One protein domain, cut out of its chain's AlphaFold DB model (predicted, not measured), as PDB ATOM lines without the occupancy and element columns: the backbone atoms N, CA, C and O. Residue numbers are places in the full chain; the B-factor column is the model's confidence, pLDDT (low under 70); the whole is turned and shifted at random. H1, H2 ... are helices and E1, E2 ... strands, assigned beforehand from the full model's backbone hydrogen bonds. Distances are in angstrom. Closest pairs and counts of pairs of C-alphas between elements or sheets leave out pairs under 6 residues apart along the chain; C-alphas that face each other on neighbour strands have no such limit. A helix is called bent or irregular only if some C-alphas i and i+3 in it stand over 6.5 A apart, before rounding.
ATOM      1  N   PHE A   5      -6.047  17.762  -2.528       97.12
ATOM      2  CA  PHE A   5      -5.994  16.590  -3.395       97.12
ATOM      3  C   PHE A   5      -4.554  16.118  -3.615       97.12
ATOM      4  O   PHE A   5      -4.183  15.069  -3.094       97.12
ATOM      5  N   TYR A   6      -3.718  16.900  -4.311       97.00
ATOM      6  CA  TYR A   6      -2.391  16.440  -4.746       97.00
ATOM      7  C   TYR A   6      -1.483  16.050  -3.577       97.00
ATOM      8  O   TYR A   6      -0.932  14.953  -3.575       97.00
ATOM      9  N   SER A   7      -1.372  16.893  -2.545       96.56
ATOM     10  CA  SER A   7      -0.556  16.587  -1.367       96.56
ATOM     11  C   SER A   7      -1.068  15.363  -0.608       96.56
ATOM     12  O   SER A   7      -0.263  14.557  -0.149       96.56
ATOM     13  N   ARG A   8      -2.393  15.188  -0.483       97.25
ATOM     14  CA  ARG A   8      -2.986  14.032   0.217       97.25
ATOM     15  C   ARG A   8      -2.775  12.734  -0.545       97.25
ATOM     16  O   ARG A   8      -2.439  11.719   0.063       97.25
ATOM     17  N   LEU A   9      -2.947  12.770  -1.863       97.88
ATOM     18  CA  LEU A   9      -2.713  11.614  -2.713       97.88
ATOM     19  C   LEU A   9      -1.229  11.246  -2.718       97.88
ATOM     20  O   LEU A   9      -0.892  10.093  -2.481       97.88
ATOM     21  N   ARG A  10      -0.334  12.233  -2.834       96.38
ATOM     22  CA  ARG A  10       1.110  11.989  -2.769       96.38
ATOM     23  C   ARG A  10       1.553  11.432  -1.418       96.38
ATOM     24  O   ARG A  10       2.378  10.526  -1.360       96.38
ATOM     25  N   PHE A  11       0.998  11.960  -0.328       97.19
ATOM     26  CA  PHE A  11       1.221  11.432   1.017       97.19
ATOM     27  C   PHE A  11       0.744   9.982   1.137       97.19
ATOM     28  O   PHE A  11       1.445   9.158   1.716       97.19
ATOM     29  N   THR A  12      -0.411   9.669   0.545       97.69
ATOM     30  CA  THR A  12      -0.955   8.308   0.497       97.69
ATOM     31  C   THR A  12      -0.008   7.378  -0.255       97.69
ATOM     32  O   THR A  12       0.460   6.411   0.335       97.69
ATOM     33  N   GLU A  13       0.343   7.698  -1.504       96.75
ATOM     34  CA  GLU A  13       1.242   6.891  -2.344       96.75
ATOM     35  C   GLU A  13       2.592   6.620  -1.675       96.75
ATOM     36  O   GLU A  13       3.069   5.487  -1.670       96.75
ATOM     37  N   ASN A  14       3.188   7.640  -1.054       97.19
ATOM     38  CA  ASN A  14       4.479   7.505  -0.381       97.19
ATOM     39  C   ASN A  14       4.429   6.587   0.851       97.19
ATOM     40  O   ASN A  14       5.465   6.047   1.237       97.19
ATOM     41  N   LEU A  15       3.254   6.429   1.474       97.69
ATOM     42  CA  LEU A  15       3.045   5.569   2.641       97.69
ATOM     43  C   LEU A  15       2.497   4.177   2.296       97.69
ATOM     44  O   LEU A  15       2.448   3.304   3.169       97.69
ATOM     45  N   LEU A  16       2.091   3.941   1.042       96.94
ATOM     46  CA  LEU A  16       1.567   2.643   0.615       96.94
ATOM     47  C   LEU A  16       2.537   1.490   0.898       96.94
ATOM     48  O   LEU A  16       2.072   0.493   1.446       96.94
ATOM     49  N   PRO A  17       3.858   1.578   0.636       96.19
ATOM     50  CA  PRO A  17       4.767   0.470   0.933       96.19
ATOM     51  C   PRO A  17       4.731   0.029   2.405       96.19
ATOM     52  O   PRO A  17       4.729  -1.166   2.698       96.19
ATOM     53  N   GLN A  18       4.644   0.978   3.343       95.69
ATOM     54  CA  GLN A  18       4.568   0.687   4.777       95.69
ATOM     55  C   GLN A  18       3.194   0.129   5.164       95.69
ATOM     56  O   GLN A  18       3.116  -0.793   5.977       95.69
ATOM     57  N   LEU A  19       2.115   0.637   4.560       94.69
ATOM     58  CA  LEU A  19       0.765   0.112   4.771       94.69
ATOM     59  C   LEU A  19       0.633  -1.329   4.267       94.69
ATOM     60  O   LEU A  19       0.105  -2.171   4.988       94.69
ATOM     61  N   ARG A  20       1.175  -1.640   3.085       94.00
ATOM     62  CA  ARG A  20       1.221  -3.000   2.516       94.00
ATOM     63  C   ARG A  20       1.959  -3.969   3.442       94.00
ATOM     64  O   ARG A  20       1.483  -5.074   3.715       94.00
ATOM     65  N   HIS A  21       3.098  -3.536   3.985       91.50
ATOM     66  CA  HIS A  21       3.874  -4.329   4.937       91.50
ATOM     67  C   HIS A  21       3.115  -4.588   6.250       91.50
ATOM     68  O   HIS A  21       3.077  -5.723   6.739       91.50
ATOM     69  N   ALA A  22       2.461  -3.557   6.796       89.25
ATOM     70  CA  ALA A  22       1.633  -3.688   7.992       89.25
ATOM     71  C   ALA A  22       0.442  -4.632   7.758       89.25
ATOM     72  O   ALA A  22       0.173  -5.492   8.593       89.25
ATOM     73  N   ALA A  23      -0.219  -4.521   6.601       86.88
ATOM     74  CA  ALA A  23      -1.357  -5.360   6.229       86.88
ATOM     75  C   ALA A  23      -0.986  -6.850   6.168       86.88
ATOM     76  O   ALA A  23      -1.711  -7.694   6.689       86.88
ATOM     77  N   THR A  24       0.177  -7.164   5.588       81.00
ATOM     78  CA  THR A  24       0.668  -8.545   5.455       81.00
ATOM     79  C   THR A  24       1.024  -9.151   6.813       81.00
ATOM     80  O   THR A  24       0.654 -10.286   7.106       81.00
ATOM     81  N   THR A  25       1.695  -8.383   7.677       71.88
ATOM     82  CA  THR A  25       2.121  -8.855   9.005       71.88
ATOM     83  C   THR A  25       0.927  -9.277   9.864       71.88
ATOM     84  O   THR A  25       0.968 -10.341  10.479       71.88
ATOM     85  N   THR A  26      -0.167  -8.504   9.853       62.88
ATOM     86  CA  THR A  26      -1.371  -8.816  10.642       62.88
ATOM     87  C   THR A  26      -2.001 -10.156  10.252       62.88
ATOM     88  O   THR A  26      -2.407 -10.901  11.142       62.88
ATOM     89  N   ILE A  27      -2.013 -10.503   8.959       60.53
ATOM     90  CA  ILE A  27      -2.601 -11.753   8.438       60.53
ATOM     91  C   ILE A  27      -1.799 -12.989   8.881       60.53
ATOM     92  O   ILE A  27      -2.366 -14.058   9.087       60.53
ATOM     93  N   THR A  28      -0.481 -12.854   9.050       55.25
ATOM     94  CA  THR A  28       0.418 -13.983   9.367       55.25
ATOM     95  C   THR A  28       0.514 -14.339  10.857       55.25
ATOM     96  O   THR A  28       1.094 -15.366  11.206       55.25
ATOM     97  N   SER A  29      -0.047 -13.516  11.746       55.41
ATOM     98  CA  SER A  29      -0.029 -13.743  13.200       55.41
ATOM     99  C   SER A  29      -0.988 -14.878  13.583       55.41
ATOM    100  O   SER A  29      -2.149 -14.849  13.199       55.41
ATOM    101  N   GLN A  30      -0.573 -15.858  14.392       46.72
ATOM    102  CA  GLN A  30      -1.471 -16.926  14.882       46.72
ATOM    103  C   GLN A  30      -2.627 -16.412  15.775       46.72
ATOM    104  O   GLN A  30      -3.619 -17.115  15.937       46.72
ATOM    105  N   ASP A  31      -2.548 -15.163  16.251       49.31
ATOM    106  CA  ASP A  31      -3.622 -14.423  16.939       49.31
ATOM    107  C   ASP A  31      -4.552 -13.639  15.970       49.31
ATOM    108  O   ASP A  31      -5.389 -12.836  16.392       49.31
ATOM    109  N   ALA A  32      -4.414 -13.842  14.651       51.19
ATOM    110  CA  ALA A  32      -5.153 -13.127  13.600       51.19
ATOM    111  C   ALA A  32      -6.668 -13.385  13.598       51.19
ATOM    112  O   ALA A  32      -7.400 -12.648  12.940       51.19
ATOM    113  N   GLN A  33      -7.155 -14.381  14.344       48.50
ATOM    114  CA  GLN A  33      -8.593 -14.623  14.482       48.50
ATOM    115  C   GLN A  33      -9.318 -13.422  15.133       48.50
ATOM    116  O   GLN A  33     -10.492 -13.214  14.841       48.50
ATOM    117  N   ASP A  34      -8.618 -12.609  15.943       53.50
ATOM    118  CA  ASP A  34      -9.197 -11.474  16.692       53.50
ATOM    119  C   ASP A  34      -8.530 -10.106  16.422       53.50
ATOM    120  O   ASP A  34      -8.989  -9.083  16.936       53.50
ATOM    121  N   SER A  35      -7.465 -10.039  15.612       54.75
ATOM    122  CA  SER A  35      -6.747  -8.777  15.356       54.75
ATOM    123  C   SER A  35      -7.237  -8.081  14.075       54.75
ATOM    124  O   SER A  35      -7.003  -8.588  12.977       54.75
ATOM    125  N   PRO A  36      -7.895  -6.907  14.160       61.94
ATOM    126  CA  PRO A  36      -8.392  -6.206  12.980       61.94
ATOM    127  C   PRO A  36      -7.235  -5.699  12.107       61.94
ATOM    128  O   PRO A  36      -6.258  -5.155  12.616       61.94
ATOM    129  N   ILE A  37      -7.365  -5.801  10.779       68.38
ATOM    130  CA  ILE A  37      -6.426  -5.172   9.833       68.38
ATOM    131  C   ILE A  37      -6.444  -3.655  10.069       68.38
ATOM    132  O   ILE A  37      -7.481  -3.011   9.886       68.38
ATOM    133  N   LEU A  38      -5.308  -3.078  10.478       74.81
ATOM    134  CA  LEU A  38      -5.162  -1.641  10.770       74.81
ATOM    135  C   LEU A  38      -4.506  -0.840   9.631       74.81
ATOM    136  O   LEU A  38      -4.396   0.380   9.731       74.81
ATOM    137  N   ALA A  39      -4.106  -1.490   8.535       91.75
ATOM    138  CA  ALA A  39      -3.551  -0.820   7.360       91.75
ATOM    139  C   ALA A  39      -4.657  -0.113   6.560       91.75
ATOM    140  O   ALA A  39      -5.360  -0.728   5.755       91.75
ATOM    141  N   ARG A  40      -4.857   1.181   6.831       93.19
ATOM    142  CA  ARG A  40      -5.990   1.947   6.299       93.19
ATOM    143  C   ARG A  40      -5.594   3.371   5.945       93.19
ATOM    144  O   ARG A  40      -4.807   3.999   6.649       93.19
ATOM    145  N   VAL A  41      -6.224   3.902   4.907       96.88
ATOM    146  CA  VAL A  41      -6.156   5.305   4.509       96.88
ATOM    147  C   VAL A  41      -7.543   5.908   4.672       96.88
ATOM    148  O   VAL A  41      -8.518   5.402   4.119       96.88
ATOM    149  N   ILE A  42      -7.634   7.000   5.427       96.75
ATOM    150  CA  ILE A  42      -8.884   7.735   5.631       96.75
ATOM    151  C   ILE A  42      -8.667   9.159   5.147       96.75
ATOM    152  O   ILE A  42      -7.967   9.938   5.793       96.75
ATOM    153  N   SER A  43      -9.273   9.502   4.014       97.56
ATOM    154  CA  SER A  43      -9.308  10.882   3.537       97.56
ATOM    155  C   SER A  43     -10.635  11.513   3.935       97.56
ATOM    156  O   SER A  43     -11.698  10.976   3.633       97.56
ATOM    157  N   VAL A  44     -10.575  12.648   4.629       96.25
ATOM    158  CA  VAL A  44     -11.762  13.380   5.086       96.25
ATOM    159  C   VAL A  44     -11.998  14.568   4.172       96.25
ATOM    160  O   VAL A  44     -11.227  15.528   4.239       96.25
ATOM    161  N   LEU A  45     -13.044  14.509   3.345       94.88
ATOM    162  CA  LEU A  45     -13.683  15.637   2.654       94.88
ATOM    163  C   LEU A  45     -14.763  15.093   1.700       94.88
ATOM    164  O   LEU A  45     -14.454  14.671   0.601       94.88
ATOM    165  N   GLY A  46     -16.044  15.169   2.062       94.06
ATOM    166  CA  GLY A  46     -17.140  14.996   1.097       94.06
ATOM    167  C   GLY A  46     -17.310  13.611   0.453       94.06
ATOM    168  O   GLY A  46     -18.002  13.534  -0.560       94.06
ATOM    169  N   GLY A  47     -16.751  12.537   1.019       96.19
ATOM    170  CA  GLY A  47     -16.992  11.178   0.517       96.19
ATOM    171  C   GLY A  47     -18.486  10.827   0.444       96.19
ATOM    172  O   GLY A  47     -19.239  11.086   1.390       96.19
ATOM    173  N   GLY A  48     -18.926  10.284  -0.692       94.44
ATOM    174  CA  GLY A  48     -20.341  10.018  -0.975       94.44
ATOM    175  C   GLY A  48     -21.140  11.263  -1.382       94.44
ATOM    176  O   GLY A  48     -22.368  11.276  -1.298       94.44
ATOM    177  N   SER A  49     -20.471  12.359  -1.738       94.94
ATOM    178  CA  SER A  49     -21.076  13.605  -2.233       94.94
ATOM    179  C   SER A  49     -20.342  14.142  -3.465       94.94
ATOM    180  O   SER A  49     -20.229  15.357  -3.658       94.94
ATOM    181  N   GLU A  50     -19.830  13.228  -4.288       97.31
ATOM    182  CA  GLU A  50     -19.101  13.501  -5.521       97.31
ATOM    183  C   GLU A  50     -19.968  14.266  -6.525       97.31
ATOM    184  O   GLU A  50     -21.196  14.133  -6.586       97.31
ATOM    185  N   LYS A  51     -19.318  15.108  -7.328       96.44
ATOM    186  CA  LYS A  51     -19.976  16.009  -8.279       96.44
ATOM    187  C   LYS A  51     -19.240  15.988  -9.601       96.44
ATOM    188  O   LYS A  51     -18.053  15.699  -9.647       96.44
ATOM    189  N   LYS A  52     -19.935  16.351 -10.680       96.12
ATOM    190  CA  LYS A  52     -19.300  16.525 -11.990       96.12
ATOM    191  C   LYS A  52     -18.138  17.519 -11.883       96.12
ATOM    192  O   LYS A  52     -18.269  18.553 -11.227       96.12
ATOM    193  N   ILE A  53     -17.029  17.173 -12.524       97.00
ATOM    194  CA  ILE A  53     -15.796  17.961 -12.581       97.00
ATOM    195  C   ILE A  53     -15.509  18.338 -14.032       97.00
ATOM    196  O   ILE A  53     -15.920  17.621 -14.946       97.00
ATOM    197  N   ASP A  54     -14.820  19.454 -14.240       96.62
ATOM    198  CA  ASP A  54     -14.353  19.854 -15.565       96.62
ATOM    199  C   ASP A  54     -13.105  19.043 -15.929       96.62
ATOM    200  O   ASP A  54     -12.012  19.277 -15.412       96.62
ATOM    201  N   THR A  55     -13.267  18.056 -16.810       95.88
ATOM    202  CA  THR A  55     -12.163  17.194 -17.251       95.88
ATOM    203  C   THR A  55     -11.155  17.918 -18.141       95.88
ATOM    204  O   THR A  55     -10.048  17.413 -18.308       95.88
ATOM    205  N   ASN A  56     -11.496  19.094 -18.681       96.00
ATOM    206  CA  ASN A  56     -10.567  19.922 -19.453       96.00
ATOM    207  C   ASN A  56      -9.743  20.866 -18.563       96.00
ATOM    208  O   ASN A  56      -8.780  21.461 -19.039       96.00
ATOM    209  N   ASP A  57     -10.096  20.994 -17.281       96.12
ATOM    210  CA  ASP A  57      -9.408  21.848 -16.311       96.12
ATOM    211  C   ASP A  57      -9.287  21.152 -14.943       96.12
ATOM    212  O   ASP A  57      -9.669  21.678 -13.897       96.12
ATOM    213  N   LEU A  58      -8.747  19.927 -14.934       96.31
ATOM    214  CA  LEU A  58      -8.623  19.110 -13.715       96.31
ATOM    215  C   LEU A  58      -7.805  19.797 -12.611       96.31
ATOM    216  O   LEU A  58      -8.105  19.641 -11.426       96.31
ATOM    217  N   SER A  59      -6.809  20.601 -12.993       94.19
ATOM    218  CA  SER A  59      -6.002  21.406 -12.068       94.19
ATOM    219  C   SER A  59      -6.670  22.712 -11.623       94.19
ATOM    220  O   SER A  59      -6.138  23.361 -10.720       94.19
ATOM    221  N   LEU A  60      -7.821  23.074 -12.201       94.50
ATOM    222  CA  LEU A  60      -8.561  24.317 -11.958       94.50
ATOM    223  C   LEU A  60      -7.712  25.579 -12.133       94.50
ATOM    224  O   LEU A  60      -7.655  26.443 -11.257       94.50
ATOM    225  N   LYS A  61      -7.032  25.670 -13.271       92.31
ATOM    226  CA  LYS A  61      -6.198  26.812 -13.663       92.31
ATOM    227  C   LYS A  61      -6.999  27.932 -14.296       92.31
ATOM    228  O   LYS A  61      -6.595  29.089 -14.211       92.31
ATOM    229  N   HIS A  62      -8.115  27.588 -14.928       93.69
ATOM    230  CA  HIS A  62      -8.910  28.514 -15.721       93.69
ATOM    231  C   HIS A  62     -10.269  28.791 -15.072       93.69
ATOM    232  O   HIS A  62     -10.703  29.938 -15.033       93.69
ATOM    233  N   ASN A  63     -10.906  27.772 -14.490       93.56
ATOM    234  CA  ASN A  63     -12.278  27.823 -13.979       93.56
ATOM    235  C   ASN A  63     -12.349  27.713 -12.442       93.56
ATOM    236  O   ASN A  63     -13.233  27.058 -11.879       93.56
ATOM    237  N   TYR A  64     -11.410  28.351 -11.732       95.19
ATOM    238  CA  TYR A  64     -11.354  28.273 -10.273       95.19
ATOM    239  C   TYR A  64     -12.537  28.978  -9.594       95.19
ATOM    240  O   TYR A  64     -12.751  30.182  -9.723       95.19
ATOM    241  N   THR A  65     -13.238  28.223  -8.752       95.56
ATOM    242  CA  THR A  65     -14.100  28.738  -7.683       95.56
ATOM    243  C   THR A  65     -13.923  27.853  -6.452       95.56
ATOM    244  O   THR A  65     -13.486  26.706  -6.571       95.56
ATOM    245  N   LEU A  66     -14.309  28.328  -5.263       91.50
ATOM    246  CA  LEU A  66     -14.245  27.501  -4.054       91.50
ATOM    247  C   LEU A  66     -15.074  26.211  -4.208       91.50
ATOM    248  O   LEU A  66     -14.600  25.124  -3.892       91.50
ATOM    249  N   GLY A  67     -16.281  26.323  -4.775       94.50
ATOM    250  CA  GLY A  67     -17.157  25.180  -5.031       94.50
ATOM    251  C   GLY A  67     -16.598  24.203  -6.069       94.50
ATOM    252  O   GLY A  67     -16.683  22.989  -5.860       94.50
ATOM    253  N   ALA A  68     -15.993  24.704  -7.151       96.12
ATOM    254  CA  ALA A  68     -15.316  23.865  -8.140       96.12
ATOM    255  C   ALA A  68     -14.106  23.157  -7.517       96.12
ATOM    256  O   ALA A  68     -13.987  21.944  -7.651       96.12
ATOM    257  N   SER A  69     -13.280  23.870  -6.741       96.31
ATOM    258  CA  SER A  69     -12.123  23.294  -6.042       96.31
ATOM    259  C   SER A  69     -12.525  22.192  -5.071       96.31
ATOM    260  O   SER A  69     -11.897  21.138  -5.063       96.31
ATOM    261  N   THR A  70     -13.580  22.389  -4.277       95.62
ATOM    262  CA  THR A  70     -14.099  21.323  -3.410       95.62
ATOM    263  C   THR A  70     -14.613  20.147  -4.235       95.62
ATOM    264  O   THR A  70     -14.278  19.009  -3.931       95.62
ATOM    265  N   SER A  71     -15.383  20.399  -5.297       97.19
ATOM    266  CA  SER A  71     -15.953  19.334  -6.138       97.19
ATOM    267  C   SER A  71     -14.869  18.500  -6.826       97.19
ATOM    268  O   SER A  71     -14.962  17.273  -6.829       97.19
ATOM    269  N   HIS A  72     -13.822  19.149  -7.346       98.00
ATOM    270  CA  HIS A  72     -12.654  18.486  -7.921       98.00
ATOM    271  C   HIS A  72     -11.889  17.697  -6.864       98.00
ATOM    272  O   HIS A  72     -11.640  16.516  -7.070       98.00
ATOM    273  N   ALA A  73     -11.572  18.296  -5.712       97.88
ATOM    274  CA  ALA A  73     -10.827  17.603  -4.664       97.88
ATOM    275  C   ALA A  73     -11.557  16.349  -4.158       97.88
ATOM    276  O   ALA A  73     -10.943  15.290  -4.060       97.88
ATOM    277  N   VAL A  74     -12.864  16.450  -3.897       98.00
ATOM    278  CA  VAL A  74     -13.711  15.322  -3.472       98.00
ATOM    279  C   VAL A  74     -13.707  14.229  -4.541       98.00
ATOM    280  O   VAL A  74     -13.320  13.093  -4.287       98.00
ATOM    281  N   THR A  75     -14.097  14.578  -5.764       98.38
ATOM    282  CA  THR A  75     -14.326  13.591  -6.825       98.38
ATOM    283  C   THR A  75     -13.026  12.936  -7.277       98.38
ATOM    284  O   THR A  75     -12.970  11.720  -7.423       98.38
ATOM    285  N   MET A  76     -11.952  13.712  -7.444       98.56
ATOM    286  CA  MET A  76     -10.650  13.164  -7.822       98.56
ATOM    287  C   MET A  76     -10.060  12.291  -6.708       98.56
ATOM    288  O   MET A  76      -9.421  11.292  -7.026       98.56
ATOM    289  N   THR A  77     -10.303  12.602  -5.425       98.62
ATOM    290  CA  THR A  77      -9.913  11.720  -4.305       98.62
ATOM    291  C   THR A  77     -10.630  10.378  -4.397       98.62
ATOM    292  O   THR A  77      -9.963   9.350  -4.326       98.62
ATOM    293  N   THR A  78     -11.954  10.380  -4.605       98.50
ATOM    294  CA  THR A  78     -12.744   9.153  -4.802       98.50
ATOM    295  C   THR A  78     -12.171   8.323  -5.948       98.50
ATOM    296  O   THR A  78     -11.724   7.207  -5.712       98.50
ATOM    297  N   LEU A  79     -12.060   8.897  -7.149       98.44
ATOM    298  CA  LEU A  79     -11.568   8.179  -8.332       98.44
ATOM    299  C   LEU A  79     -10.130   7.658  -8.159       98.44
ATOM    300  O   LEU A  79      -9.813   6.553  -8.592       98.44
ATOM    301  N   SER A  80      -9.259   8.423  -7.494       98.50
ATOM    302  CA  SER A  80      -7.879   7.988  -7.237       98.50
ATOM    303  C   SER A  80      -7.827   6.846  -6.225       98.50
ATOM    304  O   SER A  80      -7.070   5.900  -6.409       98.50
ATOM    305  N   PHE A  81      -8.642   6.892  -5.168       98.44
ATOM    306  CA  PHE A  81      -8.713   5.799  -4.200       98.44
ATOM    307  C   PHE A  81      -9.365   4.544  -4.784       98.44
ATOM    308  O   PHE A  81      -8.971   3.453  -4.394       98.44
ATOM    309  N   GLU A  82     -10.305   4.669  -5.725       97.44
ATOM    310  CA  GLU A  82     -10.806   3.519  -6.488       97.44
ATOM    311  C   GLU A  82      -9.677   2.846  -7.270       97.44
ATOM    312  O   GLU A  82      -9.505   1.633  -7.169       97.44
ATOM    313  N   SER A  83      -8.866   3.639  -7.982       97.06
ATOM    314  CA  SER A  83      -7.699   3.128  -8.705       97.06
ATOM    315  C   SER A  83      -6.715   2.432  -7.765       97.06
ATOM    316  O   SER A  83      -6.304   1.312  -8.043       97.06
ATOM    317  N   LEU A  84      -6.363   3.066  -6.639       97.75
ATOM    318  CA  LEU A  84      -5.432   2.490  -5.666       97.75
ATOM    319  C   LEU A  84      -5.990   1.209  -5.039       97.75
ATOM    320  O   LEU A  84      -5.267   0.228  -4.915       97.75
ATOM    321  N   ALA A  85      -7.266   1.184  -4.653       96.50
ATOM    322  CA  ALA A  85      -7.873   0.014  -4.025       96.50
ATOM    323  C   ALA A  85      -7.972  -1.196  -4.970       96.50
ATOM    324  O   ALA A  85      -7.993  -2.328  -4.492       96.50
ATOM    325  N   ALA A  86      -8.028  -0.962  -6.285       95.56
ATOM    326  CA  ALA A  86      -8.069  -2.006  -7.305       95.56
ATOM    327  C   ALA A  86      -6.688  -2.613  -7.629       95.56
ATOM    328  O   ALA A  86      -6.617  -3.637  -8.312       95.56
ATOM    329  N   GLU A  87      -5.587  -2.007  -7.172       96.06
ATOM    330  CA  GLU A  87      -4.249  -2.565  -7.375       96.06
ATOM    331  C   GLU A  87      -4.071  -3.864  -6.568       96.06
ATOM    332  O   GLU A  87      -4.321  -3.858  -5.359       96.06
ATOM    333  N   PRO A  88      -3.547  -4.948  -7.173       95.25
ATOM    334  CA  PRO A  88      -3.301  -6.205  -6.461       95.25
ATOM    335  C   PRO A  88      -2.425  -6.040  -5.213       95.25
ATOM    336  O   PRO A  88      -2.708  -6.620  -4.171       95.25
ATOM    337  N   ASP A  89      -1.409  -5.174  -5.275       94.56
ATOM    338  CA  ASP A  89      -0.522  -4.896  -4.140       94.56
ATOM    339  C   ASP A  89      -1.244  -4.239  -2.949       94.56
ATOM    340  O   ASP A  89      -0.728  -4.248  -1.831       94.56
ATOM    341  N   ASN A  90      -2.419  -3.642  -3.174       95.31
ATOM    342  CA  ASN A  90      -3.217  -2.944  -2.169       95.31
ATOM    343  C   ASN A  90      -4.433  -3.765  -1.699       95.31
ATOM    344  O   ASN A  90      -5.263  -3.232  -0.962       95.31
ATOM    345  N   GLU A  91      -4.536  -5.052  -2.059       92.62
ATOM    346  CA  GLU A  91      -5.698  -5.903  -1.744       92.62
ATOM    347  C   GLU A  91      -6.031  -5.965  -0.240       92.62
ATOM    348  O   GLU A  91      -7.179  -6.169   0.138       92.62
ATOM    349  N   ASN A  92      -5.039  -5.747   0.630       91.00
ATOM    350  CA  ASN A  92      -5.192  -5.783   2.086       91.00
ATOM    351  C   ASN A  92      -5.180  -4.382   2.732       91.00
ATOM    352  O   ASN A  92      -5.268  -4.267   3.956       91.00
ATOM    353  N   VAL A  93      -5.081  -3.310   1.939       94.50
ATOM    354  CA  VAL A  93      -5.135  -1.920   2.415       94.50
ATOM    355  C   VAL A  93      -6.559  -1.395   2.269       94.50
ATOM    356  O   VAL A  93      -7.167  -1.481   1.206       94.50
ATOM    357  N   VAL A  94      -7.107  -0.834   3.346       94.94
ATOM    358  CA  VAL A  94      -8.467  -0.278   3.332       94.94
ATOM    359  C   VAL A  94      -8.431   1.188   2.923       94.94
ATOM    360  O   VAL A  94      -7.738   1.983   3.555       94.94
ATOM    361  N   PHE A  95      -9.240   1.574   1.940       97.31
ATOM    362  CA  PHE A  95      -9.412   2.974   1.555       97.31
ATOM    363  C   PHE A  95     -10.802   3.461   1.947       97.31
ATOM    364  O   PHE A  95     -11.815   2.901   1.529       97.31
ATOM    365  N   CYS A  96     -10.851   4.530   2.735       97.44
ATOM    366  CA  CYS A  96     -12.085   5.197   3.124       97.44
ATOM    367  C   CYS A  96     -12.027   6.663   2.700       97.44
ATOM    368  O   CYS A  96     -11.119   7.401   3.091       97.44
ATOM    369  N   HIS A  97     -13.038   7.105   1.960       98.00
ATOM    370  CA  HIS A  97     -13.271   8.515   1.696       98.00
ATOM    371  C   HIS A  97     -14.512   8.962   2.462       98.00
ATOM    372  O   HIS A  97     -15.612   8.446   2.260       98.00
ATOM    373  N   THR A  98     -14.333   9.884   3.404       97.44
ATOM    374  CA  THR A  98     -15.349  10.197   4.408       97.44
ATOM    375  C   THR A  98     -15.831  11.639   4.302       97.44
ATOM    376  O   THR A  98     -15.118  12.546   3.863       97.44
ATOM    377  N   SER A  99     -17.068  11.870   4.729       95.81
ATOM    378  CA  SER A  99     -17.674  13.190   4.826       95.81
ATOM    379  C   SER A  99     -17.858  13.573   6.295       95.81
ATOM    380  O   SER A  99     -18.456  12.809   7.050       95.81
ATOM    381  N   PRO A 100     -17.386  14.752   6.730       92.56
ATOM    382  CA  PRO A 100     -17.558  15.208   8.110       92.56
ATOM    383  C   PRO A 100     -18.935  15.828   8.386       92.56
ATOM    384  O   PRO A 100     -19.318  16.011   9.539       92.56
ATOM    385  N   GLY A 101     -19.702  16.141   7.339       87.56
ATOM    386  CA  GLY A 101     -20.916  16.944   7.462       87.56
ATOM    387  C   GLY A 101     -20.613  18.401   7.812       87.56
ATOM    388  O   GLY A 101     -19.505  18.893   7.607       87.56
ATOM    389  N   MET A 102     -21.620  19.109   8.322       85.00
ATOM    390  CA  MET A 102     -21.481  20.511   8.713       85.00
ATOM    391  C   MET A 102     -20.877  20.598  10.117       85.00
ATOM    392  O   MET A 102     -21.602  20.582  11.110       85.00
ATOM    393  N   VAL A 103     -19.552  20.652  10.222       82.00
ATOM    394  CA  VAL A 103     -18.871  20.674  11.524       82.00
ATOM    395  C   VAL A 103     -18.613  22.104  11.975       82.00
ATOM    396  O   VAL A 103     -18.046  22.909  11.238       82.00
ATOM    397  N   LYS A 104     -18.971  22.408  13.225       76.81
ATOM    398  CA  LYS A 104     -18.555  23.655  13.879       76.81
ATOM    399  C   LYS A 104     -17.067  23.566  14.216       76.81
ATOM    400  O   LYS A 104     -16.681  22.910  15.181       76.81
ATOM    401  N   THR A 105     -16.237  24.204  13.397       75.31
ATOM    402  CA  THR A 105     -14.788  24.333  13.611       75.31
ATOM    403  C   THR A 105     -14.421  25.803  13.790       75.31
ATOM    404  O   THR A 105     -15.162  26.676  13.352       75.31
ATOM    405  N   ASN A 106     -13.256  26.086  14.377       75.88
ATOM    406  CA  ASN A 106     -12.705  27.448  14.465       75.88
ATOM    407  C   ASN A 106     -11.932  27.845  13.189       75.88
ATOM    408  O   ASN A 106     -10.907  28.525  13.264       75.88
ATOM    409  N   GLY A 107     -12.360  27.362  12.016       73.69
ATOM    410  CA  GLY A 107     -11.693  27.629  10.735       73.69
ATOM    411  C   GLY A 107     -11.835  29.078  10.259       73.69
ATOM    412  O   GLY A 107     -11.035  29.552   9.462       73.69
ATOM    413  N   ASP A 108     -12.812  29.802  10.796       78.00
ATOM    414  CA  ASP A 108     -13.074  31.214  10.536       78.00
ATOM    415  C   ASP A 108     -12.220  32.159  11.397       78.00
ATOM    416  O   ASP A 108     -12.351  33.374  11.272       78.00
ATOM    417  N   ARG A 109     -11.334  31.645  12.266       80.62
ATOM    418  CA  ARG A 109     -10.583  32.467  13.236       80.62
ATOM    419  C   ARG A 109      -9.766  33.599  12.608       80.62
ATOM    420  O   ARG A 109      -9.673  34.662  13.215       80.62
ATOM    421  N   GLU A 110      -9.229  33.367  11.411       85.44
ATOM    422  CA  GLU A 110      -8.406  34.329  10.661       85.44
ATOM    423  C   GLU A 110      -9.257  35.303   9.825       85.44
ATOM    424  O   GLU A 110      -8.723  36.197   9.171       85.44
ATOM    425  N   LEU A 111     -10.586  35.139   9.808       86.69
ATOM    426  CA  LEU A 111     -11.477  36.007   9.044       86.69
ATOM    427  C   LEU A 111     -11.760  37.324   9.790       86.69
ATOM    428  O   LEU A 111     -11.761  37.370  11.024       86.69
ATOM    429  N   PRO A 112     -12.071  38.408   9.055       91.56
ATOM    430  CA  PRO A 112     -12.521  39.666   9.641       91.56
ATOM    431  C   PRO A 112     -13.693  39.486  10.615       91.56
ATOM    432  O   PRO A 112     -14.602  38.687  10.377       91.56
ATOM    433  N   PHE A 113     -13.715  40.289  11.684       89.25
ATOM    434  CA  PHE A 113     -14.698  40.188  12.773       89.25
ATOM    435  C   PHE A 113     -16.157  40.133  12.291       89.25
ATOM    436  O   PHE A 113     -16.925  39.302  12.771       89.25
ATOM    437  N   LEU A 114     -16.539  40.965  11.317       89.56
ATOM    438  CA  LEU A 114     -17.910  40.993  10.791       89.56
ATOM    439  C   LEU A 114     -18.307  39.675  10.110       89.56
ATOM    440  O   LEU A 114     -19.432  39.210  10.271       89.56
ATOM    441  N   ILE A 115     -17.371  39.046   9.397       87.00
ATOM    442  CA  ILE A 115     -17.594  37.756   8.737       87.00
ATOM    443  C   ILE A 115     -17.718  36.652   9.791       87.00
ATOM    444  O   ILE A 115     -18.632  35.837   9.716       87.00
ATOM    445  N   ARG A 116     -16.871  36.669  10.824       86.44
ATOM    446  CA  ARG A 116     -16.955  35.733  11.958       86.44
ATOM    447  C   ARG A 116     -18.269  35.859  12.724       86.44
ATOM    448  O   ARG A 116     -18.894  34.852  13.049       86.44
ATOM    449  N   ALA A 117     -18.718  37.088  12.982       85.75
ATOM    450  CA  ALA A 117     -19.998  37.350  13.632       85.75
ATOM    451  C   ALA A 117     -21.166  36.800  12.796       85.75
ATOM    452  O   ALA A 117     -22.046  36.126  13.333       85.75
ATOM    453  N   PHE A 118     -21.127  37.005  11.475       87.06
ATOM    454  CA  PHE A 118     -22.109  36.437  10.554       87.06
ATOM    455  C   PHE A 118     -22.085  34.900  10.546       87.06
ATOM    456  O   PHE A 118     -23.135  34.279  10.696       87.06
ATOM    457  N   ILE A 119     -20.908  34.275  10.437       83.62
ATOM    458  CA  ILE A 119     -20.748  32.810  10.470       83.62
ATOM    459  C   ILE A 119     -21.258  32.241  11.797       83.62
ATOM    460  O   ILE A 119     -21.953  31.229  11.811       83.62
ATOM    461  N   THR A 120     -20.969  32.909  12.913       83.25
ATOM    462  CA  THR A 120     -21.434  32.497  14.245       83.25
ATOM    463  C   THR A 120     -22.959  32.562  14.342       83.25
ATOM    464  O   THR A 120     -23.591  31.604  14.798       83.25
ATOM    465  N   ALA A 121     -23.567  33.653  13.870       84.19
ATOM    466  CA  ALA A 121     -25.020  33.798  13.820       84.19
ATOM    467  C   ALA A 121     -25.662  32.728  12.919       84.19
ATOM    468  O   ALA A 121     -26.596  32.044  13.338       84.19
ATOM    469  N   PHE A 122     -25.107  32.509  11.726       82.88
ATOM    470  CA  PHE A 122     -25.554  31.475  10.794       82.88
ATOM    471  C   PHE A 122     -25.457  30.066  11.403       82.88
ATOM    472  O   PHE A 122     -26.431  29.319  11.397       82.88
ATOM    473  N   ASN A 123     -24.327  29.722  12.024       81.44
ATOM    474  CA  ASN A 123     -24.119  28.436  12.700       81.44
ATOM    475  C   ASN A 123     -25.054  28.224  13.898       81.44
ATOM    476  O   ASN A 123     -25.362  27.081  14.248       81.44
ATOM    477  N   THR A 124     -25.490  29.307  14.542       82.56
ATOM    478  CA  THR A 124     -26.471  29.257  15.633       82.56
ATOM    479  C   THR A 124     -27.851  28.913  15.083       82.56
ATOM    480  O   THR A 124     -28.489  27.982  15.572       82.56
ATOM    481  N   VAL A 125     -28.274  29.580  14.005       84.06
ATOM    482  CA  VAL A 125     -29.543  29.295  13.315       84.06
ATOM    483  C   VAL A 125     -29.555  27.875  12.736       84.06
ATOM    484  O   VAL A 125     -30.529  27.143  12.895       84.06
ATOM    485  N   CYS A 126     -28.452  27.442  12.128       80.81
ATOM    486  CA  CYS A 126     -28.322  26.116  11.526       80.81
ATOM    487  C   CYS A 126     -27.901  25.019  12.518       80.81
ATOM    488  O   CYS A 126     -27.596  23.909  12.087       80.81
ATOM    489  N   SER A 127     -27.899  25.282  13.831       77.81
ATOM    490  CA  SER A 127     -27.384  24.347  14.840       77.81
ATOM    491  C   SER A 127     -27.933  22.911  14.747       77.81
ATOM    492  O   SER A 127     -27.129  21.991  14.898       77.81
ATOM    493  N   PRO A 128     -29.227  22.665  14.442       80.44
ATOM    494  CA  PRO A 128     -29.753  21.301  14.293       80.44
ATOM    495  C   PRO A 128     -29.130  20.505  13.137       80.44
ATOM    496  O   PRO A 128     -29.204  19.280  13.113       80.44
ATOM    497  N   LEU A 129     -28.532  21.195  12.162       81.44
ATOM    498  CA  LEU A 129     -27.869  20.598  11.003       81.44
ATOM    499  C   LEU A 129     -26.354  20.461  11.208       81.44
ATOM    500  O   LEU A 129     -25.679  19.866  10.368       81.44
ATOM    501  N   THR A 130     -25.819  21.014  12.302       83.12
ATOM    502  CA  THR A 130     -24.386  20.992  12.606       83.12
ATOM    503  C   THR A 130     -24.006  19.832  13.513       83.12
ATOM    504  O   THR A 130     -24.769  19.437  14.389       83.12
ATOM    505  N   VAL A 131     -22.791  19.329  13.329       86.25
ATOM    506  CA  VAL A 131     -22.168  18.285  14.145       86.25
ATOM    507  C   VAL A 131     -21.034  18.925  14.946       86.25
ATOM    508  O   VAL A 131     -20.346  19.833  14.465       86.25
ATOM    509  N   SER A 132     -20.842  18.486  16.189       87.44
ATOM    510  CA  SER A 132     -19.698  18.936  16.985       87.44
ATOM    511  C   SER A 132     -18.390  18.344  16.442       87.44
ATOM    512  O   SER A 132     -18.382  17.271  15.838       87.44
ATOM    513  N   ALA A 133     -17.258  19.015  16.670       88.25
ATOM    514  CA  ALA A 133     -15.954  18.469  16.288       88.25
ATOM    515  C   ALA A 133     -15.657  17.128  16.989       88.25
ATOM    516  O   ALA A 133     -15.078  16.237  16.372       88.25
ATOM    517  N   GLN A 134     -16.106  16.967  18.240       90.44
ATOM    518  CA  GLN A 134     -15.971  15.722  18.996       90.44
ATOM    519  C   GLN A 134     -16.733  14.573  18.328       90.44
ATOM    520  O   GLN A 134     -16.133  13.555  18.003       90.44
ATOM    521  N   GLU A 135     -18.026  14.756  18.063       91.12
ATOM    522  CA  GLU A 135     -18.852  13.718  17.441       91.12
ATOM    523  C   GLU A 135     -18.353  13.379  16.029       91.12
ATOM    524  O   GLU A 135     -18.297  12.213  15.640       91.12
ATOM    525  N   CYS A 136     -17.921  14.385  15.260       92.88
ATOM    526  CA  CYS A 136     -17.255  14.151  13.983       92.88
ATOM    527  C   CYS A 136     -15.993  13.290  14.161       92.88
ATOM    528  O   CYS A 136     -15.796  12.337  13.408       92.88
ATOM    529  N   GLY A 137     -15.151  13.588  15.154       92.56
ATOM    530  CA  GLY A 137     -13.961  12.797  15.475       92.56
ATOM    531  C   GLY A 137     -14.298  11.347  15.825       92.56
ATOM    532  O   GLY A 137     -13.739  10.431  15.226       92.56
ATOM    533  N   GLU A 138     -15.272  11.127  16.709       94.50
ATOM    534  CA  GLU A 138     -15.748   9.793  17.104       94.50
ATOM    535  C   GLU A 138     -16.243   8.981  15.896       94.50
ATOM    536  O   GLU A 138     -15.905   7.805  15.749       94.50
ATOM    537  N   ARG A 139     -16.969   9.618  14.969       94.81
ATOM    538  CA  ARG A 139     -17.431   9.004  13.710       94.81
ATOM    539  C   ARG A 139     -16.276   8.563  12.801       94.81
ATOM    540  O   ARG A 139     -16.343   7.489  12.193       94.81
ATOM    541  N   HIS A 140     -15.207   9.354  12.716       94.69
ATOM    542  CA  HIS A 140     -14.029   9.021  11.904       94.69
ATOM    543  C   HIS A 140     -13.155   7.956  12.563       94.69
ATOM    544  O   HIS A 140     -12.721   7.030  11.884       94.69
ATOM    545  N   VAL A 141     -12.972   8.015  13.885       93.69
ATOM    546  CA  VAL A 141     -12.292   6.957  14.648       93.69
ATOM    547  C   VAL A 141     -13.052   5.645  14.513       93.69
ATOM    548  O   VAL A 141     -12.446   4.614  14.230       93.69
ATOM    549  N   ARG A 142     -14.388   5.671  14.612       92.19
ATOM    550  CA  ARG A 142     -15.203   4.481  14.372       92.19
ATOM    551  C   ARG A 142     -14.993   3.933  12.966       92.19
ATOM    552  O   ARG A 142     -14.875   2.727  12.822       92.19
ATOM    553  N   THR A 143     -14.894   4.791  11.953       92.44
ATOM    554  CA  THR A 143     -14.562   4.361  10.583       92.44
ATOM    555  C   THR A 143     -13.177   3.711  10.510       92.44
ATOM    556  O   THR A 143     -13.017   2.699   9.832       92.44
ATOM    557  N   ALA A 144     -12.201   4.229  11.258       90.38
ATOM    558  CA  ALA A 144     -10.844   3.695  11.301       90.38
ATOM    559  C   ALA A 144     -10.740   2.300  11.926       90.38
ATOM    560  O   ALA A 144      -9.923   1.502  11.486       90.38
ATOM    561  N   ILE A 145     -11.559   1.995  12.931       89.25
ATOM    562  CA  ILE A 145     -11.453   0.736  13.687       89.25
ATOM    563  C   ILE A 145     -12.533  -0.291  13.330       89.25
ATOM    564  O   ILE A 145     -12.542  -1.386  13.884       89.25
ATOM    565  N   ASN A 146     -13.486   0.051  12.459       89.25
ATOM    566  CA  ASN A 146     -14.610  -0.832  12.164       89.25
ATOM    567  C   ASN A 146     -14.158  -2.033  11.306       89.25
ATOM    568  O   ASN A 146     -13.763  -1.830  10.153       89.25
ATOM    569  N   PRO A 147     -14.291  -3.281  11.804       86.88
ATOM    570  CA  PRO A 147     -13.867  -4.481  11.077       86.88
ATOM    571  C   PRO A 147     -14.687  -4.743   9.805       86.88
ATOM    572  O   PRO A 147     -14.269  -5.526   8.957       86.88
ATOM    573  N   LYS A 148     -15.834  -4.066   9.642       88.69
ATOM    574  CA  LYS A 148     -16.645  -4.100   8.416       88.69
ATOM    575  C   LYS A 148     -15.862  -3.653   7.178       88.69
ATOM    576  O   LYS A 148     -16.137  -4.128   6.078       88.69
ATOM    577  N   PHE A 149     -14.940  -2.706   7.337       90.12
ATOM    578  CA  PHE A 149     -14.161  -2.182   6.222       90.12
ATOM    579  C   PHE A 149     -12.904  -3.042   6.046       90.12
ATOM    580  O   PHE A 149     -12.078  -3.109   6.960       90.12
ATOM    581  N   GLN A 150     -12.782  -3.706   4.900       87.56
ATOM    582  CA  GLN A 150     -11.700  -4.633   4.551       87.56
ATOM    583  C   GLN A 150     -10.978  -4.155   3.284       87.56
ATOM    584  O   GLN A 150     -11.456  -3.249   2.609       87.56
ATOM    585  N   GLY A 151      -9.792  -4.694   3.000       87.31
ATOM    586  CA  GLY A 151      -8.998  -4.250   1.854       87.31
ATOM    587  C   GLY A 151      -9.631  -4.595   0.500       87.31
ATOM    588  O   GLY A 151     -10.621  -5.326   0.426       87.31
ATOM    589  N   GLY A 152      -9.064  -4.032  -0.570       85.62
ATOM    590  CA  GLY A 152      -9.413  -4.386  -1.951       85.62
ATOM    591  C   GLY A 152     -10.609  -3.632  -2.535       85.62
ATOM    592  O   GLY A 152     -11.032  -3.915  -3.652       85.62
ATOM    593  N   LYS A 153     -11.174  -2.665  -1.798       92.12
ATOM    594  CA  LYS A 153     -12.159  -1.718  -2.337       92.12
ATOM    595  C   LYS A 153     -12.168  -0.382  -1.598       92.12
ATOM    596  O   LYS A 153     -11.699  -0.271  -0.465       92.12
ATOM    597  N   LEU A 154     -12.748   0.623  -2.252       96.44
ATOM    598  CA  LEU A 154     -13.049   1.922  -1.659       96.44
ATOM    599  C   LEU A 154     -14.379   1.878  -0.897       96.44
ATOM    600  O   LEU A 154     -15.378   1.363  -1.394       96.44
ATOM    601  N   TYR A 155     -14.406   2.512   0.273       97.19
ATOM    602  CA  TYR A 155     -15.628   2.835   1.001       97.19
ATOM    603  C   TYR A 155     -15.886   4.337   1.016       97.19
ATOM    604  O   TYR A 155     -15.047   5.119   1.472       97.19
ATOM    605  N   LEU A 156     -17.086   4.733   0.597       97.75
ATOM    606  CA  LEU A 156     -17.590   6.085   0.803       97.75
ATOM    607  C   LEU A 156     -18.393   6.121   2.104       97.75
ATOM    608  O   LEU A 156     -19.308   5.322   2.304       97.75
ATOM    609  N   VAL A 157     -18.051   7.042   3.003       96.88
ATOM    610  CA  VAL A 157     -18.705   7.158   4.314       96.88
ATOM    611  C   VAL A 157     -19.279   8.553   4.483       96.88
ATOM    612  O   VAL A 157     -18.555   9.540   4.580       96.88
ATOM    613  N   GLY A 158     -20.601   8.636   4.546       94.38
ATOM    614  CA  GLY A 158     -21.332   9.882   4.696       94.38
ATOM    615  C   GLY A 158     -21.235  10.500   6.101       94.38
ATOM    616  O   GLY A 158     -20.697   9.907   7.040       94.38
ATOM    617  N   PRO A 159     -21.830  11.691   6.284       90.38
ATOM    618  CA  PRO A 159     -21.682  12.506   7.491       90.38
ATOM    619  C   PRO A 159     -22.177  11.867   8.786       90.38
ATOM    620  O   PRO A 159     -21.756  12.286   9.859       90.38
ATOM    621  N   ARG A 160     -23.061  10.869   8.724       89.12
ATOM    622  CA  ARG A 160     -23.613  10.136   9.875       89.12
ATOM    623  C   ARG A 160     -22.993   8.741  10.017       89.12
ATOM    624  O   ARG A 160     -23.630   7.853  10.574       89.12
ATOM    625  N   SER A 161     -21.783   8.537   9.491       90.75
ATOM    626  CA  SER A 161     -21.108   7.230   9.443       90.75
ATOM    627  C   SER A 161     -21.872   6.156   8.661       90.75
ATOM    628  O   SER A 161     -21.636   4.963   8.853       90.75
ATOM    629  N   GLN A 162     -22.788   6.565   7.783       93.31
ATOM    630  CA  GLN A 162     -23.451   5.659   6.860       93.31
ATOM    631  C   GLN A 162     -22.529   5.357   5.679       93.31
ATOM    632  O   GLN A 162     -21.895   6.263   5.145       93.31
ATOM    633  N   GLU A 163     -22.468   4.099   5.266       94.50
ATOM    634  CA  GLU A 163     -21.832   3.742   3.999       94.50
ATOM    635  C   GLU A 163     -22.709   4.241   2.848       94.50
ATOM    636  O   GLU A 163     -23.936   4.135   2.907       94.50
ATOM    637  N   VAL A 164     -22.075   4.821   1.837       94.44
ATOM    638  CA  VAL A 164     -22.714   5.247   0.594       94.44
ATOM    639  C   VAL A 164     -22.207   4.313  -0.493       94.44
ATOM    640  O   VAL A 164     -21.004   4.250  -0.736       94.44
ATOM    641  N   ALA A 165     -23.107   3.555  -1.111       92.94
ATOM    642  CA  ALA A 165     -22.731   2.666  -2.198       92.94
ATOM    643  C   ALA A 165     -22.338   3.501  -3.425       92.94
ATOM    644  O   ALA A 165     -22.996   4.494  -3.751       92.94
ATOM    645  N   ILE A 166     -21.257   3.117  -4.101       90.81
ATOM    646  CA  ILE A 166     -20.787   3.823  -5.301       90.81
ATOM    647  C   ILE A 166     -21.836   3.697  -6.418       90.81
ATOM    648  O   ILE A 166     -22.090   4.647  -7.160       90.81
ATOM    649  N   GLU A 167     -22.513   2.552  -6.467       90.44
ATOM    650  CA  GLU A 167     -23.563   2.198  -7.419       90.44
ATOM    651  C   GLU A 167     -24.820   3.069  -7.269       90.44
ATOM    652  O   GLU A 167     -25.535   3.302  -8.246       90.44
ATOM    653  N   ASP A 168     -25.069   3.609  -6.072       90.50
ATOM    654  CA  ASP A 168     -26.190   4.524  -5.825       90.50
ATOM    655  C   ASP A 168     -25.926   5.922  -6.418       90.50
ATOM    656  O   ASP A 168     -26.851   6.717  -6.633       90.50
ATOM    657  N   SER A 169     -24.663   6.243  -6.722       93.06
ATOM    658  CA  SER A 169     -24.269   7.521  -7.304       93.06
ATOM    659  C   SER A 169     -24.342   7.484  -8.829       93.06
ATOM    660  O   SER A 169     -23.468   6.958  -9.525       93.06
ATOM    661  N   LYS A 170     -25.362   8.154  -9.381       94.81
ATOM    662  CA  LYS A 170     -25.468   8.396 -10.833       94.81
ATOM    663  C   LYS A 170     -24.236   9.110 -11.388       94.81
ATOM    664  O   LYS A 170     -23.814   8.811 -12.499       94.81
ATOM    665  N   VAL A 171     -23.671  10.044 -10.619       95.88
ATOM    666  CA  VAL A 171     -22.494  10.823 -11.025       95.88
ATOM    667  C   VAL A 171     -21.284   9.908 -11.178       95.88
ATOM    668  O   VAL A 171     -20.662   9.929 -12.234       95.88
ATOM    669  N   LEU A 172     -20.990   9.066 -10.183       96.50
ATOM    670  CA  LEU A 172     -19.866   8.126 -10.260       96.50
ATOM    671  C   LEU A 172     -20.075   7.090 -11.363       96.50
ATOM    672  O   LEU A 172     -19.176   6.866 -12.165       96.50
ATOM    673  N   THR A 173     -21.293   6.567 -11.502       96.38
ATOM    674  CA  THR A 173     -21.631   5.636 -12.589       96.38
ATOM    675  C   THR A 173     -21.379   6.246 -13.977       96.38
ATOM    676  O   THR A 173     -20.871   5.572 -14.874       96.38
ATOM    677  N   GLU A 174     -21.735   7.519 -14.192       96.38
ATOM    678  CA  GLU A 174     -21.431   8.231 -15.444       96.38
ATOM    679  C   GLU A 174     -19.919   8.411 -15.644       96.38
ATOM    680  O   GLU A 174     -19.423   8.221 -16.754       96.38
ATOM    681  N   MET A 175     -19.182   8.731 -14.579       96.94
ATOM    682  CA  MET A 175     -17.726   8.897 -14.617       96.94
ATOM    683  C   MET A 175     -17.004   7.591 -14.950       96.94
ATOM    684  O   MET A 175     -16.100   7.594 -15.782       96.94
ATOM    685  N   HIS A 176     -17.430   6.471 -14.366       96.69
ATOM    686  CA  HIS A 176     -16.888   5.146 -14.668       96.69
ATOM    687  C   HIS A 176     -17.093   4.776 -16.130       96.69
ATOM    688  O   HIS A 176     -16.148   4.372 -16.801       96.69
ATOM    689  N   LYS A 177     -18.303   4.993 -16.662       96.56
ATOM    690  CA  LYS A 177     -18.602   4.763 -18.086       96.56
ATOM    691  C   LYS A 177     -17.748   5.626 -19.012       96.56
ATOM    692  O   LYS A 177     -17.423   5.196 -20.111       96.56
ATOM    693  N   ALA A 178     -17.406   6.833 -18.574       96.56
ATOM    694  CA  ALA A 178     -16.555   7.754 -19.313       96.56
ATOM    695  C   ALA A 178     -15.044   7.534 -19.068       96.56
ATOM    696  O   ALA A 178     -14.238   8.292 -19.600       96.56
ATOM    697  N   GLY A 179     -14.647   6.517 -18.290       97.12
ATOM    698  CA  GLY A 179     -13.239   6.192 -18.035       97.12
ATOM    699  C   GLY A 179     -12.502   7.234 -17.189       97.12
ATOM    700  O   GLY A 179     -11.287   7.387 -17.305       97.12
ATOM    701  N   LEU A 180     -13.216   7.992 -16.350       97.62
ATOM    702  CA  LEU A 180     -12.621   9.118 -15.619       97.62
ATOM    703  C   LEU A 180     -11.601   8.702 -14.555       97.62
ATOM    704  O   LEU A 180     -10.761   9.527 -14.203       97.62
ATOM    705  N   VAL A 181     -11.634   7.454 -14.081       97.38
ATOM    706  CA  VAL A 181     -10.598   6.904 -13.189       97.38
ATOM    707  C   VAL A 181      -9.225   6.994 -13.866       97.38
ATOM    708  O   VAL A 181      -8.312   7.616 -13.322       97.38
ATOM    709  N   ASP A 182      -9.110   6.501 -15.102       97.50
ATOM    710  CA  ASP A 182      -7.859   6.527 -15.870       97.50
ATOM    711  C   ASP A 182      -7.440   7.952 -16.247       97.50
ATOM    712  O   ASP A 182      -6.258   8.301 -16.194       97.50
ATOM    713  N   VAL A 183      -8.409   8.802 -16.608       98.00
ATOM    714  CA  VAL A 183      -8.157  10.211 -16.950       98.00
ATOM    715  C   VAL A 183      -7.552  10.957 -15.758       98.00
ATOM    716  O   VAL A 183      -6.531  11.630 -15.909       98.00
ATOM    717  N   VAL A 184      -8.147  10.817 -14.569       97.88
ATOM    718  CA  VAL A 184      -7.648  11.444 -13.336       97.88
ATOM    719  C   VAL A 184      -6.295  10.858 -12.929       97.88
ATOM    720  O   VAL A 184      -5.402  11.620 -12.552       97.88
ATOM    721  N   GLY A 185      -6.107   9.542 -13.055       96.81
ATOM    722  CA  GLY A 185      -4.830   8.882 -12.772       96.81
ATOM    723  C   GLY A 185      -3.696   9.402 -13.662       96.81
ATOM    724  O   GLY A 185      -2.660   9.848 -13.164       96.81
ATOM    725  N   LYS A 186      -3.913   9.444 -14.983       97.00
ATOM    726  CA  LYS A 186      -2.931   9.964 -15.951       97.00
ATOM    727  C   LYS A 186      -2.594  11.432 -15.697       97.00
ATOM    728  O   LYS A 186      -1.422  11.813 -15.730       97.00
ATOM    729  N   HIS A 187      -3.614  12.251 -15.447       96.44
ATOM    730  CA  HIS A 187      -3.439  13.663 -15.111       96.44
ATOM    731  C   HIS A 187      -2.578  13.836 -13.857       96.44
ATOM    732  O   HIS A 187      -1.583  14.554 -13.881       96.44
ATOM    733  N   THR A 188      -2.913  13.126 -12.780       96.00
ATOM    734  CA  THR A 188      -2.185  13.210 -11.507       96.00
ATOM    735  C   THR A 188      -0.726  12.791 -11.666       96.00
ATOM    736  O   THR A 188       0.165  13.505 -11.207       96.00
ATOM    737  N   LYS A 189      -0.468  11.687 -12.376       94.62
ATOM    738  CA  LYS A 189       0.895  11.235 -12.666       94.62
ATOM    739  C   LYS A 189       1.698  12.301 -13.416       94.62
ATOM    740  O   LYS A 189       2.810  12.616 -13.007       94.62
ATOM    741  N   THR A 190       1.093  12.914 -14.435       94.50
ATOM    742  CA  THR A 190       1.708  14.021 -15.190       94.50
ATOM    743  C   THR A 190       2.057  15.191 -14.268       94.50
ATOM    744  O   THR A 190       3.144  15.755 -14.371       94.50
ATOM    745  N   VAL A 191       1.166  15.539 -13.333       93.00
ATOM    746  CA  VAL A 191       1.417  16.605 -12.351       93.00
ATOM    747  C   VAL A 191       2.591  16.269 -11.432       93.00
ATOM    748  O   VAL A 191       3.429  17.132 -11.179       93.00
ATOM    749  N   PHE A 192       2.680  15.034 -10.942       93.12
ATOM    750  CA  PHE A 192       3.777  14.622 -10.066       93.12
ATOM    751  C   PHE A 192       5.125  14.555 -10.792       93.12
ATOM    752  O   PHE A 192       6.124  15.001 -10.232       93.12
ATOM    753  N   GLU A 193       5.154  14.059 -12.028       90.94
ATOM    754  CA  GLU A 193       6.370  13.996 -12.850       90.94
ATOM    755  C   GLU A 193       6.866  15.398 -13.236       90.94
ATOM    756  O   GLU A 193       8.045  15.701 -13.062       90.94
ATOM    757  N   GLY A 194       5.966  16.303 -13.643       85.88
ATOM    758  CA  GLY A 194       6.337  17.672 -14.026       85.88
ATOM    759  C   GLY A 194       7.010  18.477 -12.904       85.88
ATOM    760  O   GLY A 194       7.889  19.294 -13.173       85.88
ATOM    761  N   ILE A 195       6.654  18.209 -11.641       76.75
ATOM    762  CA  ILE A 195       7.303  18.825 -10.471       76.75
ATOM    763  C   ILE A 195       8.736  18.302 -10.292       76.75
ATOM    764  O   ILE A 195       9.623  19.068  -9.916       76.75
ATOM    765  N   CYS A 196       8.982  17.017 -10.558       70.81
ATOM    766  CA  CYS A 196      10.317  16.422 -10.450       70.81
ATOM    767  C   CYS A 196      11.283  16.948 -11.520       70.81
ATOM    768  O   CYS A 196      12.472  17.092 -11.238       70.81
TER     769      CYS A 196
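Overview. This is residues 5 to 196 of the 202 residues of an uncharacterized protein of Fusarium kuroshium (UniProt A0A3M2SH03). A small core sheet of three parallel strands, in the order E1 E2 E3, lies between H2 and H4, while H6 packs with its residues 180 to 185 on residues 76 to 83 of H2, about perpendicular to it, and runs on away from there. H3 lies far out at one end; H1b and the free loop of residues 28 to 34 make the other. The printed part has 192 residues with six named helices and three strands, in the order H1 E1 H2 E2 H3 H4 E3 H5 H6. It is mostly helix and compact, with a radius of gyration of the C-alphas of 18.3 A and spans of 59 by 40 by 35 A.

Arrangement. Inner strand E2, residues 94 to 98, is parallel to E1, residues 40 to 44, with N 41 and O 94 at 2.8 A, and to E3, residues 154 to 157, with N 155 and O 95 at 2.9 A. H2, residues 66 to 85, and H4, residues 133 to 145, are on opposite faces, at heights over the sheet of 9.9 A and 10.6 A: three layers, helices on both faces. E1, H2, E2 form a strand-helix-strand unit, parallel neighbour strands with a helix between, with a right-handed crossover; E2, H3 of residues 113 to 125, H4 and E3 form another. H6, residues 180 to 196, touches H2, about perpendicular at 81 degrees, the closest C-alphas being those of Leu 79 and Val 181, 5.1 A apart. H5, residues 170 to 177, is near H2. H1, residues 5 to 28, assigned as one helix by its hydrogen bonds, is bent, with C-alphas 14 and 17 at 7.2 A; its arms, H1a of residues 5 to 14 and H1b of residues 17 to 28, only graze the sheet. H1a touches H2 at a shallow tilt of 23 degrees, the same way, the closest C-alphas being those of Phe 5 and Ala 73, 5.1 A apart. H3 touches no helix. Every O i to N i+4 pair is within hydrogen-bond range in H1a, H2, H3, H4 and H5, against 7 of 8 in H1b and 12 of 13 in H6.

Along the chain. H1a begins at C-alpha 5, (-5.994, 16.590, -3.395), and H6 ends at C-alpha 196, (10.317, 16.422, -10.450). From first to last C-alpha H2 measures 28.2 A, H6 24.6 A, H4 18.5 A and H3 18.4 A.

Size, cuts and confidence. The C-alphas of Gln 30 and Leu 114, the two farthest apart, are 60.3 A apart. The printed part has no cut. The links H1 to E1, E1 to H2, E2 to H3 and E3 to H5 are long. Residues 26 to 37 have pLDDT under 70.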